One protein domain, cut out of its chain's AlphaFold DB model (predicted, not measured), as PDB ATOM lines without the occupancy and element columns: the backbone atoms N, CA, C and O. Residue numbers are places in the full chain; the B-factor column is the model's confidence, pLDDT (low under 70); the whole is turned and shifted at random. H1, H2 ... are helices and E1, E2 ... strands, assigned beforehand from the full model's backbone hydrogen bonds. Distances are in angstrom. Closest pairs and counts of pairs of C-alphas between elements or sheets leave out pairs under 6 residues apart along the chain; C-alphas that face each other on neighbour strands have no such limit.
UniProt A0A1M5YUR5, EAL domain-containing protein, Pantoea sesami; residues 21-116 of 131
ATOM      1  N   ASN A  21     -10.327  25.297   9.994       89.50
ATOM      2  CA  ASN A  21     -10.684  25.934   8.733       89.50
ATOM      3  C   ASN A  21      -9.413  25.966   7.882       89.50
ATOM      4  O   ASN A  21      -8.336  26.247   8.408       89.50
ATOM      5  N   LEU A  22      -9.535  25.654   6.598       90.94
ATOM      6  CA  LEU A  22      -8.456  25.790   5.631       90.94
ATOM      7  C   LEU A  22      -8.700  27.034   4.791       90.94
ATOM      8  O   LEU A  22      -9.770  27.175   4.205       90.94
ATOM      9  N   GLU A  23      -7.704  27.902   4.711       93.88
ATOM     10  CA  GLU A  23      -7.722  29.058   3.820       93.88
ATOM     11  C   GLU A  23      -6.812  28.760   2.627       93.88
ATOM     12  O   GLU A  23      -5.681  28.293   2.791       93.88
ATOM     13  N   ILE A  24      -7.340  28.948   1.421       91.81
ATOM     14  CA  ILE A  24      -6.638  28.707   0.162       91.81
ATOM     15  C   ILE A  24      -6.579  30.029  -0.583       91.81
ATOM     16  O   ILE A  24      -7.618  30.607  -0.879       91.81
ATOM     17  N   GLN A  25      -5.375  30.477  -0.927       91.94
ATOM     18  CA  GLN A  25      -5.187  31.683  -1.726       91.94
ATOM     19  C   GLN A  25      -5.973  31.604  -3.040       91.94
ATOM     20  O   GLN A  25      -5.851  30.615  -3.773       91.94
ATOM     21  N   TYR A  26      -6.717  32.658  -3.370       91.69
ATOM     22  CA  TYR A  26      -7.278  32.803  -4.703       91.69
ATOM     23  C   TYR A  26      -6.164  32.906  -5.747       91.69
ATOM     24  O   TYR A  26      -5.334  33.814  -5.730       91.69
ATOM     25  N   ASP A  27      -6.169  31.971  -6.691       89.94
ATOM     26  CA  ASP A  27      -5.348  32.024  -7.892       89.94
ATOM     27  C   ASP A  27      -6.148  31.428  -9.058       89.94
ATOM     28  O   ASP A  27      -6.417  30.222  -9.060       89.94
ATOM     29  N   PRO A  28      -6.529  32.228 -10.071       84.50
ATOM     30  CA  PRO A  28      -7.349  31.758 -11.186       84.50
ATOM     31  C   PRO A  28      -6.654  30.692 -12.043       84.50
ATOM     32  O   PRO A  28      -7.322  29.971 -12.782       84.50
ATOM     33  N   VAL A  29      -5.323  30.577 -11.970       87.50
ATOM     34  CA  VAL A  29      -4.574  29.553 -12.710       87.50
ATOM     35  C   VAL A  29      -4.705  28.187 -12.039       87.50
ATOM     36  O   VAL A  29      -4.746  27.164 -12.726       87.50
ATOM     37  N   THR A  30      -4.772  28.145 -10.706       85.00
ATOM     38  CA  THR A  30      -4.800  26.889  -9.941       85.00
ATOM     39  C   THR A  30      -6.182  26.509  -9.421       85.00
ATOM     40  O   THR A  30      -6.461  25.313  -9.311       85.00
ATOM     41  N   LEU A  31      -7.072  27.473  -9.171       87.31
ATOM     42  CA  LEU A  31      -8.483  27.250  -8.834       87.31
ATOM     43  C   LEU A  31      -9.323  27.014 -10.094       87.31
ATOM     44  O   LEU A  31     -10.265  27.738 -10.406       87.31
ATOM     45  N   THR A  32      -8.969  25.965 -10.830       86.94
ATOM     46  CA  THR A  32      -9.757  25.477 -11.964       86.94
ATOM     47  C   THR A  32     -11.073  24.858 -11.485       86.94
ATOM     48  O   THR A  32     -11.212  24.493 -10.318       86.94
ATOM     49  N   SER A  33     -12.034  24.650 -12.390       84.75
ATOM     50  CA  SER A  33     -13.292  23.963 -12.053       84.75
ATOM     51  C   SER A  33     -13.072  22.571 -11.444       84.75
ATOM     52  O   SER A  33     -13.754  22.217 -10.492       84.75
ATOM     53  N   GLU A  34     -12.074  21.819 -11.924       87.12
ATOM     54  CA  GLU A  34     -11.698  20.514 -11.356       87.12
ATOM     55  C   GLU A  34     -11.230  20.643  -9.900       87.12
ATOM     56  O   GLU A  34     -11.625  19.854  -9.043       87.12
ATOM     57  N   MET A  35     -10.428  21.670  -9.597       87.94
ATOM     58  CA  MET A  35     -10.015  21.945  -8.225       87.94
ATOM     59  C   MET A  35     -11.217  22.323  -7.360       87.94
ATOM     60  O   MET A  35     -11.345  21.807  -6.257       87.94
ATOM     61  N   ILE A  36     -12.126  23.168  -7.851       87.69
ATOM     62  CA  ILE A  36     -13.345  23.539  -7.116       87.69
ATOM     63  C   ILE A  36     -14.212  22.314  -6.811       87.69
ATOM     64  O   ILE A  36     -14.685  22.176  -5.683       87.69
ATOM     65  N   ASP A  37     -14.382  21.400  -7.764       88.44
ATOM     66  CA  ASP A  37     -15.137  20.165  -7.540       88.44
ATOM     67  C   ASP A  37     -14.461  19.262  -6.503       88.44
ATOM     68  O   ASP A  37     -15.132  18.718  -5.626       88.44
ATOM     69  N   PHE A  38     -13.131  19.181  -6.519       87.75
ATOM     70  CA  PHE A  38     -12.382  18.504  -5.466       87.75
ATOM     71  C   PHE A  38     -12.535  19.190  -4.095       87.75
ATOM     72  O   PHE A  38     -12.734  18.526  -3.079       87.75
ATOM     73  N   LEU A  39     -12.522  20.523  -4.022       89.81
ATOM     74  CA  LEU A  39     -12.788  21.222  -2.761       89.81
ATOM     75  C   LEU A  39     -14.201  20.919  -2.246       89.81
ATOM     76  O   LEU A  39     -14.374  20.725  -1.046       89.81
ATOM     77  N   LYS A  40     -15.204  20.795  -3.124       89.94
ATOM     78  CA  LYS A  40     -16.565  20.401  -2.725       89.94
ATOM     79  C   LYS A  40     -16.639  18.999  -2.131       89.94
ATOM     80  O   LYS A  40     -17.429  18.796  -1.209       89.94
ATOM     81  N   THR A  41     -15.834  18.044  -2.604       88.50
ATOM     82  CA  THR A  41     -15.782  16.718  -1.966       88.50
ATOM     83  C   THR A  41     -15.202  16.809  -0.559       88.50
ATOM     84  O   THR A  41     -15.710  16.179   0.356       88.50
ATOM     85  N   LEU A  42     -14.206  17.671  -0.338       86.94
ATOM     86  CA  LEU A  42     -13.692  17.915   1.013       86.94
ATOM     87  C   LEU A  42     -14.728  18.611   1.908       86.94
ATOM     88  O   LEU A  42     -14.876  18.259   3.077       86.94
ATOM     89  N   LEU A  43     -15.492  19.564   1.366       89.38
ATOM     90  CA  LEU A  43     -16.583  20.209   2.103       89.38
ATOM     91  C   LEU A  43     -17.648  19.199   2.556       89.38
ATOM     92  O   LEU A  43     -18.150  19.306   3.675       89.38
ATOM     93  N   SER A  44     -17.990  18.210   1.721       88.19
ATOM     94  CA  SER A  44     -18.968  17.174   2.086       88.19
ATOM     95  C   SER A  44     -18.442  16.189   3.136       88.19
ATOM     96  O   SER A  44     -19.235  15.634   3.895       88.19
ATOM     97  N   GLU A  45     -17.120  16.041   3.251       83.56
ATOM     98  CA  GLU A  45     -16.444  15.309   4.333       83.56
ATOM     99  C   GLU A  45     -16.344  16.115   5.644       83.56
ATOM    100  O   GLU A  45     -15.823  15.623   6.645       83.56
ATOM    101  N   GLY A  46     -16.870  17.345   5.672       84.75
ATOM    102  CA  GLY A  46     -16.896  18.201   6.859       84.75
ATOM    103  C   GLY A  46     -15.681  19.116   7.007       84.75
ATOM    104  O   GLY A  46     -15.578  19.833   8.006       84.75
ATOM    105  N   VAL A  47     -14.779  19.149   6.020       87.50
ATOM    106  CA  VAL A  47     -13.698  20.137   5.978       87.50
ATOM    107  C   VAL A  47     -14.315  21.516   5.747       87.50
ATOM    108  O   VAL A  47     -15.143  21.691   4.860       87.50
ATOM    109  N   ARG A  48     -13.911  22.529   6.513       90.00
ATOM    110  CA  ARG A  48     -14.317  23.919   6.254       90.00
ATOM    111  C   ARG A  48     -13.226  24.624   5.471       90.00
ATOM    112  O   ARG A  48     -12.076  24.623   5.903       90.00
ATOM    113  N   ILE A  49     -13.591  25.204   4.334       92.06
ATOM    114  CA  ILE A  49     -12.648  25.803   3.389       92.06
ATOM    115  C   ILE A  49     -13.107  27.216   3.043       92.06
ATOM    116  O   ILE A  49     -14.291  27.432   2.765       92.06
ATOM    117  N   TRP A  50     -12.155  28.141   3.032       94.00
ATOM    118  CA  TRP A  50     -12.304  29.518   2.584       94.00
ATOM    119  C   TRP A  50     -11.317  29.803   1.457       94.00
ATOM    120  O   TRP A  50     -10.168  29.363   1.518       94.00
ATOM    121  N   ILE A  51     -11.756  30.532   0.438       93.81
ATOM    122  CA  ILE A  51     -10.867  31.103  -0.571       93.81
ATOM    123  C   ILE A  51     -10.499  32.516  -0.133       93.81
ATOM    124  O   ILE A  51     -11.392  33.328   0.106       93.81
ATOM    125  N   ASP A  52      -9.202  32.767   0.000       95.00
ATOM    126  CA  ASP A  52      -8.643  34.007   0.529       95.00
ATOM    127  C   ASP A  52      -8.259  34.996  -0.576       95.00
ATOM    128  O   ASP A  52      -8.000  34.580  -1.707       95.00
ATOM    129  N   ASP A  53      -8.209  36.286  -0.244       93.94
ATOM    130  CA  ASP A  53      -7.894  37.396  -1.159       93.94
ATOM    131  C   ASP A  53      -8.712  37.397  -2.474       93.94
ATOM    132  O   ASP A  53      -8.180  37.539  -3.581       93.94
ATOM    133  N   VAL A  54     -10.028  37.204  -2.374       91.75
ATOM    134  CA  VAL A  54     -10.921  37.183  -3.538       91.75
ATOM    135  C   VAL A  54     -11.300  38.607  -3.959       91.75
ATOM    136  O   VAL A  54     -11.844  39.373  -3.163       91.75
ATOM    137  N   ASP A  55     -11.092  38.921  -5.239       90.94
ATOM    138  CA  ASP A  55     -11.575  40.149  -5.879       90.94
ATOM    139  C   ASP A  55     -12.964  39.968  -6.539       90.94
ATOM    140  O   ASP A  55     -13.582  38.901  -6.490       90.94
ATOM    141  N   VAL A  56     -13.474  41.010  -7.208       84.25
ATOM    142  CA  VAL A  56     -14.780  40.979  -7.906       84.25
ATOM    143  C   VAL A  56     -14.864  39.879  -8.972       84.25
ATOM    144  O   VAL A  56     -15.910  39.238  -9.144       84.25
ATOM    145  N   THR A  57     -13.764  39.638  -9.687       82.75
ATOM    146  CA  THR A  57     -13.706  38.647 -10.767       82.75
ATOM    147  C   THR A  57     -13.756  37.239 -10.186       82.75
ATOM    148  O   THR A  57     -14.562  36.416 -10.623       82.75
ATOM    149  N   GLY A  58     -12.932  36.982  -9.168       79.94
ATOM    150  CA  GLY A  58     -12.881  35.708  -8.464       79.94
ATOM    151  C   GLY A  58     -14.191  35.386  -7.765       79.94
ATOM    152  O   GLY A  58     -14.695  34.276  -7.916       79.94
ATOM    153  N   GLY A  59     -14.800  36.364  -7.088       72.62
ATOM    154  CA  GLY A  59     -16.084  36.173  -6.419       72.62
ATOM    155  C   GLY A  59     -17.139  35.685  -7.403       72.62
ATOM    156  O   GLY A  59     -17.721  34.625  -7.201       72.62
ATOM    157  N   THR A  60     -17.287  36.362  -8.543       69.81
ATOM    158  CA  THR A  60     -18.264  35.976  -9.575       69.81
ATOM    159  C   THR A  60     -18.068  34.538 -10.076       69.81
ATOM    160  O   THR A  60     -19.045  33.817 -10.270       69.81
ATOM    161  N   ILE A  61     -16.819  34.103 -10.272       70.19
ATOM    162  CA  ILE A  61     -16.491  32.746 -10.746       70.19
ATOM    163  C   ILE A  61     -16.759  31.697  -9.661       70.19
ATOM    164  O   ILE A  61     -17.209  30.590  -9.955       70.19
ATOM    165  N   LEU A  62     -16.512  32.053  -8.403       71.31
ATOM    166  CA  LEU A  62     -16.716  31.201  -7.236       71.31
ATOM    167  C   LEU A  62     -18.160  31.245  -6.715       71.31
ATOM    168  O   LEU A  62     -18.420  30.766  -5.613       71.31
ATOM    169  N   ASN A  63     -19.098  31.813  -7.483       70.38
ATOM    170  CA  ASN A  63     -20.505  31.979  -7.118       70.38
ATOM    171  C   ASN A  63     -21.289  30.662  -7.188       70.38
ATOM    172  O   ASN A  63     -22.199  30.473  -7.996       70.38
ATOM    173  N   ASP A  64     -20.896  29.734  -6.321       78.12
ATOM    174  CA  ASP A  64     -21.535  28.450  -6.111       78.12
ATOM    175  C   ASP A  64     -21.878  28.297  -4.619       78.12
ATOM    176  O   ASP A  64     -20.976  28.137  -3.790       78.12
ATOM    177  N   PRO A  65     -23.170  28.279  -4.237       78.31
ATOM    178  CA  PRO A  65     -23.575  28.143  -2.839       78.31
ATOM    179  C   PRO A  65     -23.185  26.788  -2.231       78.31
ATOM    180  O   PRO A  65     -23.200  26.635  -1.008       78.31
ATOM    181  N   THR A  66     -22.816  25.798  -3.045       83.94
ATOM    182  CA  THR A  66     -22.289  24.500  -2.599       83.94
ATOM    183  C   THR A  66     -20.768  24.502  -2.430       83.94
ATOM    184  O   THR A  66     -20.232  23.612  -1.775       83.94
ATOM    185  N   GLY A  67     -20.083  25.520  -2.959       87.81
ATOM    186  CA  GLY A  67     -18.632  25.671  -2.921       87.81
ATOM    187  C   GLY A  67     -18.076  26.197  -1.591       87.81
ATOM    188  O   GLY A  67     -18.813  26.327  -0.605       87.81
ATOM    189  N   PRO A  68     -16.760  26.472  -1.543       90.69
ATOM    190  CA  PRO A  68     -16.098  27.043  -0.371       90.69
ATOM    191  C   PRO A  68     -16.677  28.407   0.030       90.69
ATOM    192  O   PRO A  68     -17.349  29.066  -0.762       90.69
ATOM    193  N   GLY A  69     -16.406  28.840   1.262       91.50
ATOM    194  CA  GLY A  69     -16.610  30.240   1.626       91.50
ATOM    195  C   GLY A  69     -15.609  31.145   0.902       91.50
ATOM    196  O   GLY A  69     -14.561  30.677   0.456       91.50
ATOM    197  N   ILE A  70     -15.909  32.435   0.804       91.75
ATOM    198  CA  ILE A  70     -15.033  33.440   0.192       91.75
ATOM    199  C   ILE A  70     -14.690  34.548   1.190       91.75
ATOM    200  O   ILE A  70     -15.542  34.984   1.971       91.75
ATOM    201  N   LYS A  71     -13.434  34.996   1.155       94.12
ATOM    202  CA  LYS A  71     -12.935  36.159   1.889       94.12
ATOM    203  C   LYS A  71     -12.584  37.241   0.871       94.12
ATOM    204  O   LYS A  71     -11.709  37.039   0.033       94.12
ATOM    205  N   ILE A  72     -13.310  38.355   0.905       93.75
ATOM    206  CA  ILE A  72     -13.059  39.491   0.013       93.75
ATOM    207  C   ILE A  72     -11.866  40.267   0.541       93.75
ATOM    208  O   ILE A  72     -11.874  40.671   1.707       93.75
ATOM    209  N   ASP A  73     -10.876  40.493  -0.319       95.44
ATOM    210  CA  ASP A  73      -9.669  41.212   0.067       95.44
ATOM    211  C   ASP A  73      -9.974  42.676   0.430       95.44
ATOM    212  O   ASP A  73     -10.920  43.307  -0.062       95.44
ATOM    213  N   LYS A  74      -9.124  43.253   1.281       96.94
ATOM    214  CA  LYS A  74      -9.321  44.614   1.796       96.94
ATOM    215  C   LYS A  74      -9.347  45.699   0.715       96.94
ATOM    216  O   LYS A  74     -10.038  46.699   0.888       96.94
ATOM    217  N   TYR A  75      -8.584  45.560  -0.371       96.62
ATOM    218  CA  TYR A  75      -8.502  46.587  -1.409       96.62
ATOM    219  C   TYR A  75      -9.746  46.561  -2.288       96.62
ATOM    220  O   TYR A  75     -10.282  47.629  -2.593       96.62
ATOM    221  N   THR A  76     -10.249  45.369  -2.622       95.00
ATOM    222  CA  THR A  76     -11.560  45.224  -3.267       95.00
ATOM    223  C   THR A  76     -12.649  45.841  -2.400       95.00
ATOM    224  O   THR A  76     -13.412  46.683  -2.878       95.00
ATOM    225  N   PHE A  77     -12.675  45.508  -1.106       95.62
ATOM    226  CA  PHE A  77     -13.643  46.082  -0.178       95.62
ATOM    227  C   PHE A  77     -13.575  47.615  -0.133       95.62
ATOM    228  O   PHE A  77     -14.593  48.285  -0.318       95.62
ATOM    229  N   TRP A  78     -12.390  48.191   0.077       97.19
ATOM    230  CA  TRP A  78     -12.238  49.643   0.167       97.19
ATOM    231  C   TRP A  78     -12.596  50.353  -1.131       97.19
ATOM    232  O   TRP A  78     -13.188  51.427  -1.072       97.19
ATOM    233  N   SER A  79     -12.277  49.765  -2.286       96.25
ATOM    234  CA  SER A  79     -12.677  50.313  -3.581       96.25
ATOM    235  C   SER A  79     -14.198  50.415  -3.685       96.25
ATOM    236  O   SER A  79     -14.714  51.489  -3.988       96.25
ATOM    237  N   MET A  80     -14.919  49.335  -3.367       93.88
ATOM    238  CA  MET A  80     -16.386  49.303  -3.431       93.88
ATOM    239  C   MET A  80     -17.042  50.214  -2.393       93.88
ATOM    240  O   MET A  80     -18.022  50.895  -2.688       93.88
ATOM    241  N   TYR A  81     -16.473  50.282  -1.188       96.38
ATOM    242  CA  TYR A  81     -16.907  51.230  -0.170       96.38
ATOM    243  C   TYR A  81     -16.718  52.679  -0.642       96.38
ATOM    244  O   TYR A  81     -17.634  53.491  -0.524       96.38
ATOM    245  N   GLN A  82     -15.570  53.023  -1.231       97.06
ATOM    246  CA  GLN A  82     -15.313  54.376  -1.735       97.06
ATOM    247  C   GLN A  82     -16.255  54.765  -2.878       97.06
ATOM    248  O   GLN A  82     -16.720  55.904  -2.918       97.06
ATOM    249  N   SER A  83     -16.561  53.835  -3.785       95.50
ATOM    250  CA  SER A  83     -17.503  54.061  -4.885       95.50
ATOM    251  C   SER A  83     -18.972  53.904  -4.483       95.50
ATOM    252  O   SER A  83     -19.850  54.198  -5.294       95.50
ATOM    253  N   GLN A  84     -19.250  53.495  -3.238       93.88
ATOM    254  CA  GLN A  84     -20.590  53.171  -2.737       93.88
ATOM    255  C   GLN A  84     -21.307  52.136  -3.624       93.88
ATOM    256  O   GLN A  84     -22.521  52.194  -3.832       93.88
ATOM    257  N   GLU A  85     -20.546  51.187  -4.169       90.94
ATOM    258  CA  GLU A  85     -21.079  50.078  -4.956       90.94
ATOM    259  C   GLU A  85     -21.882  49.110  -4.084       90.94
ATOM    260  O   GLU A  85     -21.713  49.050  -2.867       90.94
ATOM    261  N   ASN A  86     -22.774  48.336  -4.701       84.69
ATOM    262  CA  ASN A  86     -23.534  47.311  -3.991       84.69
ATOM    263  C   ASN A  86     -22.729  46.003  -3.930       84.69
ATOM    264  O   ASN A  86     -22.269  45.508  -4.960       84.69
ATOM    265  N   LEU A  87     -22.614  45.398  -2.745       82.88
ATOM    266  CA  LEU A  87     -21.931  44.111  -2.553       82.88
ATOM    267  C   LEU A  87     -22.785  42.904  -2.981       82.88
ATOM    268  O   LEU A  87     -22.390  41.766  -2.745       82.88
ATOM    269  N   SER A  88     -23.933  43.110  -3.638       77.69
ATOM    270  CA  SER A  88     -24.852  42.047  -4.070       77.69
ATOM    271  C   SER A  88     -24.203  40.980  -4.947       77.69
ATOM    272  O   SER A  88     -24.657  39.835  -4.970       77.69
ATOM    273  N   VAL A  89     -23.125  41.338  -5.649       74.00
ATOM    274  CA  VAL A  89     -22.300  40.394  -6.417       74.00
ATOM    275  C   VAL A  89     -21.715  39.283  -5.531       74.00
ATOM    276  O   VAL A  89     -21.529  38.167  -6.002       74.00
ATOM    277  N   PHE A  90     -21.534  39.550  -4.234       75.50
ATOM    278  CA  PHE A  90     -20.988  38.626  -3.241       75.50
ATOM    279  C   PHE A  90     -21.999  38.136  -2.199       75.50
ATOM    280  O   PHE A  90     -21.648  37.298  -1.379       75.50
ATOM    281  N   THR A  91     -23.237  38.641  -2.157       64.69
ATOM    282  CA  THR A  91     -24.184  38.298  -1.070       64.69
ATOM    283  C   THR A  91     -25.169  37.178  -1.414       64.69
ATOM    284  O   THR A  91     -25.944  36.750  -0.562       64.69
ATOM    285  N   HIS A  92     -25.083  36.596  -2.616       65.25
ATOM    286  CA  HIS A  92     -25.863  35.408  -3.009       65.25
ATOM    287  C   HIS A  92     -25.543  34.140  -2.180       65.25
ATOM    288  O   HIS A  92     -26.235  33.130  -2.289       65.25
ATOM    289  N   TYR A  93     -24.512  34.183  -1.333       59.22
ATOM    290  CA  TYR A  93     -23.839  33.034  -0.721       59.22
ATOM    291  C   TYR A  93     -24.509  32.548   0.570       59.22
ATOM    292  O   TYR A  93     -24.068  31.572   1.185       59.22
ATOM    293  N   GLY A  94     -25.584  33.220   0.987       58.53
ATOM    294  CA  GLY A  94     -26.116  33.099   2.333       58.53
ATOM    295  C   GLY A  94     -25.131  33.668   3.354       58.53
ATOM    296  O   GLY A  94     -23.913  33.640   3.180       58.53
ATOM    297  N   ASP A  95     -25.670  34.159   4.459       63.34
ATOM    298  CA  ASP A  95     -24.958  34.967   5.453       63.34
ATOM    299  C   ASP A  95     -23.663  34.343   6.014       63.34
ATOM    300  O   ASP A  95     -22.901  35.037   6.670       63.34
ATOM    301  N   LYS A  96     -23.399  33.047   5.779       73.94
ATOM    302  CA  LYS A  96     -22.326  32.243   6.394       73.94
ATOM    303  C   LYS A  96     -21.146  31.874   5.496       73.94
ATOM    304  O   LYS A  96     -20.256  31.174   5.973       73.94
ATOM    305  N   LYS A  97     -21.124  32.294   4.230       85.75
ATOM    306  CA  LYS A  97     -20.047  31.946   3.280       85.75
ATOM    307  C   LYS A  97     -19.298  33.148   2.711       85.75
ATOM    308  O   LYS A  97     -18.503  32.982   1.795       85.75
ATOM    309  N   LEU A  98     -19.517  34.328   3.274       89.62
ATOM    310  CA  LEU A  98     -18.827  35.553   2.903       89.62
ATOM    311  C   LEU A  98     -18.210  36.179   4.151       89.62
ATOM    312  O   LEU A  98     -18.923  36.427   5.122       89.62
ATOM    313  N   ILE A  99     -16.914  36.466   4.092       93.12
ATOM    314  CA  ILE A  99     -16.214  37.350   5.025       93.12
ATOM    315  C   ILE A  99     -15.655  38.512   4.209       93.12
ATOM    316  O   ILE A  99     -15.110  38.307   3.129       93.12
ATOM    317  N   VAL A 100     -15.782  39.733   4.720       93.94
ATOM    318  CA  VAL A 100     -15.123  40.904   4.129       93.94
ATOM    319  C   VAL A 100     -13.948  41.325   5.001       93.94
ATOM    320  O   VAL A 100     -14.124  41.601   6.189       93.94
ATOM    321  N   GLU A 101     -12.750  41.372   4.424       96.12
ATOM    322  CA  GLU A 101     -11.549  41.823   5.120       96.12
ATOM    323  C   GLU A 101     -11.337  43.339   5.010       96.12
ATOM    324  O   GLU A 101     -11.916  44.019   4.167       96.12
ATOM    325  N   GLY A 102     -10.486  43.897   5.876       96.75
ATOM    326  CA  GLY A 102     -10.194  45.335   5.887       96.75
ATOM    327  C   GLY A 102     -11.269  46.186   6.567       96.75
ATOM    328  O   GLY A 102     -11.405  47.377   6.277       96.75
ATOM    329  N   VAL A 103     -12.054  45.605   7.474       97.50
ATOM    330  CA  VAL A 103     -13.031  46.353   8.272       97.50
ATOM    331  C   VAL A 103     -12.313  47.105   9.390       97.50
ATOM    332  O   VAL A 103     -11.750  46.497  10.298       97.50
ATOM    333  N   GLU A 104     -12.326  48.436   9.327       97.31
ATOM    334  CA  GLU A 104     -11.517  49.292  10.205       97.31
ATOM    335  C   GLU A 104     -12.345  50.318  10.983       97.31
ATOM    336  O   GLU A 104     -11.924  50.744  12.055       97.31
ATOM    337  N   THR A 105     -13.531  50.699  10.498       96.94
ATOM    338  CA  THR A 105     -14.343  51.755  11.122       96.94
ATOM    339  C   THR A 105     -15.800  51.345  11.315       96.94
ATOM    340  O   THR A 105     -16.284  50.367  10.742       96.94
ATOM    341  N   ALA A 106     -16.532  52.122  12.117       97.19
ATOM    342  CA  ALA A 106     -17.967  51.924  12.286       97.19
ATOM    343  C   ALA A 106     -18.725  52.146  10.966       97.19
ATOM    344  O   ALA A 106     -19.711  51.465  10.705       97.19
ATOM    345  N   GLU A 107     -18.273  53.061  10.112       97.50
ATOM    346  CA  GLU A 107     -18.863  53.319   8.795       97.50
ATOM    347  C   GLU A 107     -18.720  52.102   7.874       97.50
ATOM    348  O   GLU A 107     -19.690  51.733   7.213       97.50
ATOM    349  N   HIS A 108     -17.573  51.407   7.909       97.19
ATOM    350  CA  HIS A 108     -17.407  50.125   7.213       97.19
ATOM    351  C   HIS A 108     -18.455  49.103   7.689       97.19
ATOM    352  O   HIS A 108     -19.094  48.452   6.868       97.19
ATOM    353  N   ILE A 109     -18.701  49.005   9.003       96.25
ATOM    354  CA  ILE A 109     -19.733  48.112   9.562       96.25
ATOM    355  C   ILE A 109     -21.138  48.474   9.068       96.25
ATOM    356  O   ILE A 109     -21.911  47.575   8.740       96.25
ATOM    357  N   HIS A 110     -21.494  49.762   9.040       95.56
ATOM    358  CA  HIS A 110     -22.808  50.198   8.555       95.56
ATOM    359  C   HIS A 110     -22.988  49.848   7.080       95.56
ATOM    360  O   HIS A 110     -23.975  49.212   6.725       95.56
ATOM    361  N   TYR A 111     -21.986  50.150   6.253       95.12
ATOM    362  CA  TYR A 111     -22.004  49.800   4.839       95.12
ATOM    363  C   TYR A 111     -22.152  48.285   4.610       95.12
ATOM    364  O   TYR A 111     -22.959  47.869   3.781       95.12
ATOM    365  N   LEU A 112     -21.447  47.443   5.376       92.81
ATOM    366  CA  LEU A 112     -21.605  45.985   5.294       92.81
ATOM    367  C   LEU A 112     -23.019  45.527   5.675       92.81
ATOM    368  O   LEU A 112     -23.609  44.715   4.961       92.81
ATOM    369  N   LYS A 113     -23.587  46.074   6.755       91.50
ATOM    370  CA  LYS A 113     -24.955  45.755   7.198       91.50
ATOM    371  C   LYS A 113     -26.004  46.143   6.161       91.50
ATOM    372  O   LYS A 113     -26.886  45.337   5.877       91.50
ATOM    373  N   ASP A 114     -25.883  47.333   5.578       91.81
ATOM    374  CA  ASP A 114     -26.804  47.829   4.549       91.81
ATOM    375  C   ASP A 114     -26.751  46.978   3.271       91.81
ATOM    376  O   ASP A 114     -27.735  46.877   2.539       91.81
ATOM    377  N   ASN A 115     -25.623  46.301   3.039       89.06
ATOM    378  CA  ASN A 115     -25.434  45.349   1.950       89.06
ATOM    379  C   ASN A 115     -25.736  43.884   2.332       89.06
ATOM    380  O   ASN A 115     -25.531  42.987   1.516       89.06
ATOM    381  N   GLY A 116     -26.223  43.615   3.548       87.44
ATOM    382  CA  GLY A 116     -26.570  42.262   3.999       87.44
ATOM    383  C   GLY A 116     -25.371  41.358   4.306       87.44
ATOM    384  O   GLY A 116     -25.517  40.141   4.364       87.44
TER     385      GLY A 116
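This is residues 21 to 116 of the 131 residues of the protein "EAL domain-containing protein" of Pantoea sesami (UniProt A0A1M5YUR5). A small, strongly twisted sheet of four parallel strands forms the middle of this domain, with H1 at one end of the long axis and H3 and H5 at the other. H2 packs over one face of the sheet, and H4 packs beside H2. The printed part has 96 residues with five named helices and four named strands, in the order E1 H1 E2 H2 E3 H3 H4 E4 H5; the sheet runs E1 E2 E3 E4, and the class is mixed, helices and strands. The whole is compact, with a radius of gyration of the C-alphas of 13.4 A, and spans 38 by 25 by 20 A, only just elongated.

Start at E1, residues 21 to 25, an edge strand parallel to E2, residues 48 to 54, at 29 degrees; find N 22 and O 48 there, 2.8 A apart. H1, residues 33 to 44, only grazes the sheet with its residues 39 to 43; the C-alphas of Leu 43 and Ile 49 are its closest to E2, at 7.0 A. E2 is parallel to E3, residues 69 to 72, at 23 degrees, with N 71 and O 51 2.8 A apart. H2, residues 56 to 61, runs along the strands at a height over the sheet of 9.1 A, only just over E2 and E3, with 3 C-alphas on each. E3 is parallel to the other edge strand, E4, residues 98 to 101, at 28 degrees, with N 99 and O 70 2.9 A apart. E1, H1, E2 form a strand-helix-strand unit, two parallel neighbour strands with a helix between; so do E2, H2, E3, and E3, E4 with H3, residues 74 to 83, and H4, residues 88 to 91. Each crossover is right-handed. H2 and H4 touch, their closest C-alphas being those of Gly 59 and Phe 90, 6.3 A apart. H3 is close to but not clearly touching H5, residues 106 to 114, and about perpendicular at 78 degrees; their closest C-alphas are those of Tyr 81 and Tyr 111, at 7.3 A. H5 is not on the sheet. In H1, H2, H3 and H5 every O i to N i+4 pair is within hydrogen-bond range; H4 is too short for such a pair.

Find C-alpha 21 at (-10.684, 25.934, 8.733), where E1 begins its 13.1 A. H1 runs 16.7 A from C-alpha 33 at (-13.292, 23.963, -12.053); E2 is 16.8 A long, H2 8.9 A, E3 10.0 A, H3 14.2 A, H4 4.8 A and E4 9.9 A. H5 runs 12.4 A to C-alpha 114 at (-26.804, 47.829, 4.549).

Look for the two C-alphas farthest apart at Glu 45 and Ser 83, 39.8 A. The printed part has no cut, and no link is long. In this model the mean pLDDT of the printed part is 87.7; residue 60 and residues 91 to 95 are under 70.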